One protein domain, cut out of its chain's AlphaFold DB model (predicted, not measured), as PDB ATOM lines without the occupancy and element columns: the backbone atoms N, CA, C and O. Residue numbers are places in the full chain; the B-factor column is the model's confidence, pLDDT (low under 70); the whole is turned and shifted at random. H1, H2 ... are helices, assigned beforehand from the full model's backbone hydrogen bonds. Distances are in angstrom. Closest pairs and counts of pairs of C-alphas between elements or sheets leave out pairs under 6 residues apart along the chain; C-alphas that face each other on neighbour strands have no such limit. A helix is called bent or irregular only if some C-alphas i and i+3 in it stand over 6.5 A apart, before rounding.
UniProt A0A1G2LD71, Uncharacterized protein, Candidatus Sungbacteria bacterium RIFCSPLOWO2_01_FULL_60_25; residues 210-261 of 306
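This is residues 210 to 261 of the 306 residues of an uncharacterized protein of Candidatus Sungbacteria bacterium RIFCSPLOWO2_01_FULL_60_25 (UniProt A0A1G2LD71). H1 and H3 run loosely side by side, H2 sits near one end of H1, and H4 turns off the end of H3 in a corner. A long loop, residues 224 to 235, joins H1 to H2. The printed part has 52 residues with four named helices, H1 to H4 in order along the chain, and no named strand; the helices hold 30 of the 52 residues, the class is all helix, and the whole is compact, with a radius of gyration of the C-alphas of 10.6 A and spans of 27 by 26 by 17 A.

Find C-alpha 217 at (185.525, 151.526, 156.922), where H1, residues 217 to 223, begins. H2, residues 236 to 241, is irregular: C-alphas 237 and 240 are 7.3 A apart. H3, residues 243 to 252, spans 14.3 A; H4, residues 255 to 261, ends at (197.733, 141.839, 138.924).

H1 is close to but not clearly touching H3, closest C-alphas Cys 219 and Cys 245, 5.9 A, at a shallow tilt of 21 degrees. H3 and H4 touch only at the corner, closest C-alphas Gln 251 and Gly 257, 5.2 A. H1, H3 and H4 have every O i to N i+4 pair within hydrogen-bond range; H2 has 0 of 2, but 2 of 3 O i to N i+3.

The printed part has no cut; residues 237 and 239 are under 70.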
ATOM      1  N   LEU A 210     194.494 149.620 151.953       92.62
ATOM      2  CA  LEU A 210     193.123 150.074 151.729       92.62
ATOM      3  C   LEU A 210     192.844 151.435 152.390       92.62
ATOM      4  O   LEU A 210     192.185 152.286 151.791       92.62
ATOM      5  N   LEU A 211     193.387 151.674 153.589       91.88
ATOM      6  CA  LEU A 211     193.327 152.976 154.262       91.88
ATOM      7  C   LEU A 211     194.075 154.053 153.468       91.88
ATOM      8  O   LEU A 211     193.555 155.151 153.299       91.88
ATOM      9  N   ALA A 212     195.253 153.735 152.919       93.19
ATOM     10  CA  ALA A 212     196.026 154.654 152.082       93.19
ATOM     11  C   ALA A 212     195.291 155.060 150.788       93.19
ATOM     12  O   ALA A 212     195.560 156.119 150.224       93.19
ATOM     13  N   ARG A 213     194.327 154.245 150.335       91.69
ATOM     14  CA  ARG A 213     193.424 154.546 149.209       91.69
ATOM     15  C   ARG A 213     192.207 155.389 149.610       91.69
ATOM     16  O   ARG A 213     191.361 155.659 148.762       91.69
ATOM     17  N   ASN A 214     192.119 155.817 150.871       93.31
ATOM     18  CA  ASN A 214     190.996 156.568 151.438       93.31
ATOM     19  C   ASN A 214     189.646 155.841 151.314       93.31
ATOM     20  O   ASN A 214     188.600 156.475 151.166       93.31
ATOM     21  N   PHE A 215     189.649 154.506 151.362       94.19
ATOM     22  CA  PHE A 215     188.402 153.751 151.409       94.19
ATOM     23  C   PHE A 215     187.709 153.901 152.764       94.19
ATOM     24  O   PHE A 215     188.346 153.984 153.814       94.19
ATOM     25  N   SER A 216     186.375 153.925 152.737       93.19
ATOM     26  CA  SER A 216     185.560 153.959 153.950       93.19
ATOM     27  C   SER A 216     185.728 152.669 154.759       93.19
ATOM     28  O   SER A 216     186.004 151.608 154.196       93.19
ATOM     29  N   GLY A 217     185.488 152.725 156.074       92.62
ATOM     30  CA  GLY A 217     185.525 151.526 156.922       92.62
ATOM     31  C   GLY A 217     184.605 150.410 156.409       92.62
ATOM     32  O   GLY A 217     185.019 149.261 156.332       92.62
ATOM     33  N   ALA A 218     183.405 150.765 155.932       92.50
ATOM     34  CA  ALA A 218     182.468 149.811 155.336       92.50
ATOM     35  C   ALA A 218     183.019 149.136 154.066       92.50
ATOM     36  O   ALA A 218     182.798 147.944 153.862       92.50
ATOM     37  N   CYS A 219     183.744 149.876 153.221       92.81
ATOM     38  CA  CYS A 219     184.406 149.316 152.045       92.81
ATOM     39  C   CYS A 219     185.522 148.343 152.434       92.81
ATOM     40  O   CYS A 219     185.581 147.231 151.916       92.81
ATOM     41  N   ILE A 220     186.374 148.746 153.379       93.25
ATOM     42  CA  ILE A 220     187.474 147.918 153.877       93.25
ATOM     43  C   ILE A 220     186.923 146.612 154.451       93.25
ATOM     44  O   ILE A 220     187.361 145.536 154.050       93.25
ATOM     45  N   ASP A 221     185.911 146.700 155.316       92.06
ATOM     46  CA  ASP A 221     185.255 145.542 155.925       92.06
ATOM     47  C   ASP A 221     184.587 144.622 154.903       92.06
ATOM     48  O   ASP A 221     184.458 143.423 155.150       92.06
ATOM     49  N   PHE A 222     184.135 145.168 153.774       91.56
ATOM     50  CA  PHE A 222     183.587 144.378 152.682       91.56
ATOM     51  C   PHE A 222     184.692 143.643 151.919       91.56
ATOM     52  O   PHE A 222     184.582 142.434 151.731       91.56
ATOM     53  N   ILE A 223     185.759 144.348 151.526       91.38
ATOM     54  CA  ILE A 223     186.881 143.795 150.753       91.38
ATOM     55  C   ILE A 223     187.523 142.615 151.488       91.38
ATOM     56  O   ILE A 223     187.611 141.529 150.924       91.38
ATOM     57  N   VAL A 224     187.861 142.782 152.770       89.62
ATOM     58  CA  VAL A 224     188.525 141.735 153.578       89.62
ATOM     59  C   VAL A 224     187.640 140.512 153.861       89.62
ATOM     60  O   VAL A 224     188.091 139.538 154.456       89.62
ATOM     61  N   LYS A 225     186.349 140.565 153.504       89.69
ATOM     62  CA  LYS A 225     185.399 139.449 153.642       89.69
ATOM     63  C   LYS A 225     185.128 138.734 152.324       89.69
ATOM     64  O   LYS A 225     184.396 137.741 152.339       89.69
ATOM     65  N   ILE A 226     185.648 139.225 151.197       88.44
ATOM     66  CA  ILE A 226     185.478 138.554 149.909       88.44
ATOM     67  C   ILE A 226     186.235 137.221 149.982       88.44
ATOM     68  O   ILE A 226     187.442 137.226 150.204       88.44
ATOM     69  N   PRO A 227     185.562 136.067 149.825       87.81
ATOM     70  CA  PRO A 227     186.257 134.790 149.876       87.81
ATOM     71  C   PRO A 227     187.197 134.617 148.680       87.81
ATOM     72  O   PRO A 227     186.935 135.121 147.587       87.81
ATOM     73  N   GLU A 228     188.240 133.813 148.863       86.50
ATOM     74  CA  GLU A 228     189.194 133.476 147.806       86.50
ATOM     75  C   GLU A 228     188.493 132.922 146.550       86.50
ATOM     76  O   GLU A 228     187.536 132.139 146.626       86.50
ATOM     77  N   CYS A 229     188.976 133.332 145.373       88.81
ATOM     78  CA  CYS A 229     188.404 132.986 144.069       88.81
ATOM     79  C   CYS A 229     186.901 133.296 143.927       88.81
ATOM     80  O   CYS A 229     186.196 132.597 143.184       88.81
ATOM     81  N   ARG A 230     186.378 134.307 144.632       89.88
ATOM     82  CA  ARG A 230     184.987 134.748 144.486       89.88
ATOM     83  C   ARG A 230     184.896 136.141 143.905       89.88
ATOM     84  O   ARG A 230     185.515 137.086 144.373       89.88
ATOM     85  N   THR A 231     184.034 136.257 142.906       87.56
ATOM     86  CA  THR A 231     183.621 137.542 142.374       87.56
ATOM     87  C   THR A 231     182.570 138.096 143.316       87.56
ATOM     88  O   THR A 231     181.524 137.472 143.536       87.56
ATOM     89  N   ALA A 232     182.852 139.252 143.908       82.50
ATOM     90  CA  ALA A 232     181.918 139.887 144.817       82.50
ATOM     91  C   ALA A 232     180.615 140.229 144.082       82.50
ATOM     92  O   ALA A 232     180.604 140.939 143.076       82.50
ATOM     93  N   LYS A 233     179.490 139.728 144.596       79.44
ATOM     94  CA  LYS A 233     178.165 140.096 144.094       79.44
ATOM     95  C   LYS A 233     177.760 141.422 144.727       79.44
ATOM     96  O   LYS A 233     177.291 141.446 145.863       79.44
ATOM     97  N   ILE A 234     177.951 142.514 143.996       79.31
ATOM     98  CA  ILE A 234     177.459 143.831 144.401       79.31
ATOM     99  C   ILE A 234     175.942 143.863 144.178       79.31
ATOM    100  O   ILE A 234     175.467 143.748 143.050       79.31
ATOM    101  N   THR A 235     175.174 143.988 145.256       79.12
ATOM    102  CA  THR A 235     173.713 144.148 145.229       79.12
ATOM    103  C   THR A 235     173.324 145.557 145.673       79.12
ATOM    104  O   THR A 235     174.164 146.343 146.111       79.12
ATOM    105  N   PHE A 236     172.031 145.884 145.607       70.50
ATOM    106  CA  PHE A 236     171.513 147.176 146.066       70.50
ATOM    107  C   PHE A 236     171.876 147.488 147.530       70.50
ATOM    108  O   PHE A 236     172.123 148.645 147.869       70.50
ATOM    109  N   ALA A 237     172.000 146.464 148.384       69.00
ATOM    110  CA  ALA A 237     172.419 146.621 149.777       69.00
ATOM    111  C   ALA A 237     173.852 147.174 149.930       69.00
ATOM    112  O   ALA A 237     174.182 147.737 150.969       69.00
ATOM    113  N   GLN A 238     174.695 147.050 148.899       72.81
ATOM    114  CA  GLN A 238     176.060 147.580 148.867       72.81
ATOM    115  C   GLN A 238     176.168 148.945 148.162       72.81
ATOM    116  O   GLN A 238     177.274 149.449 147.974       72.81
ATOM    117  N   SER A 239     175.047 149.589 147.813       67.56
ATOM    118  CA  SER A 239     175.045 150.935 147.209       67.56
ATOM    119  C   SER A 239     175.736 151.997 148.082       67.56
ATOM    120  O   SER A 239     176.277 152.968 147.558       67.56
ATOM    121  N   GLY A 240     175.798 151.782 149.402       80.56
ATOM    122  CA  GLY A 240     176.477 152.663 150.358       80.56
ATOM    123  C   GLY A 240     178.005 152.529 150.439       80.56
ATOM    124  O   GLY A 240     178.621 153.273 151.195       80.56
ATOM    125  N   LEU A 241     178.642 151.610 149.697       88.19
ATOM    126  CA  LEU A 241     180.105 151.426 149.750       88.19
ATOM    127  C   LEU A 241     180.892 152.565 149.077       88.19
ATOM    128  O   LEU A 241     182.076 152.752 149.365       88.19
ATOM    129  N   GLY A 242     180.231 153.338 148.212       89.50
ATOM    130  CA  GLY A 242     180.838 154.401 147.413       89.50
ATOM    131  C   GLY A 242     181.470 153.884 146.117       89.50
ATOM    132  O   GLY A 242     181.984 152.768 146.052       89.50
ATOM    133  N   GLN A 243     181.445 154.715 145.071       90.31
ATOM    134  CA  GLN A 243     181.832 154.307 143.714       90.31
ATOM    135  C   GLN A 243     183.283 153.809 143.627       90.31
ATOM    136  O   GLN A 243     183.528 152.755 143.052       90.31
ATOM    137  N   ALA A 244     184.226 154.498 144.277       91.94
ATOM    138  CA  ALA A 244     185.638 154.109 144.268       91.94
ATOM    139  C   ALA A 244     185.875 152.693 144.832       91.94
ATOM    140  O   ALA A 244     186.743 151.968 144.350       91.94
ATOM    141  N   CYS A 245     185.080 152.286 145.827       92.25
ATOM    142  CA  CYS A 245     185.132 150.935 146.376       92.25
ATOM    143  C   CYS A 245     184.640 149.903 145.359       92.25
ATOM    144  O   CYS A 245     185.287 148.885 145.126       92.25
ATOM    145  N   LEU A 246     183.491 150.183 144.739       91.38
ATOM    146  CA  LEU A 246     182.885 149.298 143.748       91.38
ATOM    147  C   LEU A 246     183.797 149.122 142.532       91.38
ATOM    148  O   LEU A 246     183.971 148.001 142.061       91.38
ATOM    149  N   ASP A 247     184.425 150.202 142.071       91.56
ATOM    150  CA  ASP A 247     185.390 150.169 140.974       91.56
ATOM    151  C   ASP A 247     186.599 149.307 141.335       91.56
ATOM    152  O   ASP A 247     186.984 148.436 140.557       91.56
ATOM    153  N   TYR A 248     187.152 149.476 142.540       92.06
ATOM    154  CA  TYR A 248     188.251 148.643 143.024       92.06
ATOM    155  C   TYR A 248     187.869 147.162 143.059       92.06
ATOM    156  O   TYR A 248     188.615 146.314 142.569       92.06
ATOM    157  N   ILE A 249     186.688 146.839 143.587       91.44
ATOM    158  CA  ILE A 249     186.216 145.457 143.664       91.44
ATOM    159  C   ILE A 249     186.064 144.858 142.259       91.44
ATOM    160  O   ILE A 249     186.594 143.782 141.980       91.44
ATOM    161  N   ASN A 250     185.404 145.582 141.354       90.12
ATOM    162  CA  ASN A 250     185.177 145.156 139.973       90.12
ATOM    163  C   ASN A 250     186.464 145.061 139.146       90.12
ATOM    164  O   ASN A 250     186.492 144.339 138.154       90.12
ATOM    165  N   GLN A 251     187.524 145.775 139.519       91.31
ATOM    166  CA  GLN A 251     188.809 145.719 138.824       91.31
ATOM    167  C   GLN A 251     189.716 144.600 139.333       91.31
ATOM    168  O   GLN A 251     190.512 144.102 138.547       91.31
ATOM    169  N   ASN A 252     189.599 144.190 140.600       91.00
ATOM    170  CA  ASN A 252     190.562 143.274 141.228       91.00
ATOM    171  C   ASN A 252     189.969 141.887 141.535       91.00
ATOM    172  O   ASN A 252     190.593 140.872 141.241       91.00
ATOM    173  N   PHE A 253     188.727 141.803 142.026       91.44
ATOM    174  CA  PHE A 253     188.128 140.550 142.513       91.44
ATOM    175  C   PHE A 253     187.379 139.793 141.414       91.44
ATOM    176  O   PHE A 253     186.173 139.556 141.486       91.44
ATOM    177  N   ASN A 254     188.091 139.448 140.346       91.88
ATOM    178  CA  ASN A 254     187.616 138.590 139.262       91.88
ATOM    179  C   ASN A 254     188.803 138.001 138.488       91.88
ATOM    180  O   ASN A 254     189.956 138.355 138.726       91.88
ATOM    181  N   TYR A 255     188.518 137.119 137.524       93.38
ATOM    182  CA  TYR A 255     189.556 136.480 136.713       93.38
ATOM    183  C   TYR A 255     190.473 137.493 136.009       93.38
ATOM    184  O   TYR A 255     191.692 137.378 136.106       93.38
ATOM    185  N   ASN A 256     189.904 138.497 135.338       93.81
ATOM    186  CA  ASN A 256     190.677 139.462 134.556       93.81
ATOM    187  C   ASN A 256     191.539 140.357 135.450       93.81
ATOM    188  O   ASN A 256     192.704 140.583 135.127       93.81
ATOM    189  N   GLY A 257     190.988 140.807 136.581       93.19
ATOM    190  CA  GLY A 257     191.716 141.558 137.604       93.19
ATOM    191  C   GLY A 257     192.905 140.783 138.151       93.19
ATOM    192  O   GLY A 257     194.045 141.233 138.054       93.19
ATOM    193  N   CYS A 258     192.657 139.550 138.594       94.44
ATOM    194  CA  CYS A 258     193.700 138.657 139.080       94.44
ATOM    195  C   CYS A 258     194.797 138.431 138.024       94.44
ATOM    196  O   CYS A 258     195.987 138.547 138.313       94.44
ATOM    197  N   VAL A 259     194.444 138.157 136.764       95.31
ATOM    198  CA  VAL A 259     195.462 137.995 135.713       95.31
ATOM    199  C   VAL A 259     196.247 139.294 135.505       95.31
ATOM    200  O   VAL A 259     197.473 139.249 135.387       95.31
ATOM    201  N   GLY A 260     195.574 140.446 135.492       94.25
ATOM    202  CA  GLY A 260     196.218 141.756 135.394       94.25
ATOM    203  C   GLY A 260     197.255 141.991 136.495       94.25
ATOM    204  O   GLY A 260     198.368 142.429 136.196       94.25
ATOM    205  N   ASN A 261     196.919 141.616 137.730       92.44
ATOM    206  CA  ASN A 261     197.733 141.839 138.924       92.44
ATOM    207  C   ASN A 261     198.881 140.824 139.072       92.44
ATOM    208  O   ASN A 261     199.985 141.186 139.483       92.44
TER     209      ASN A 261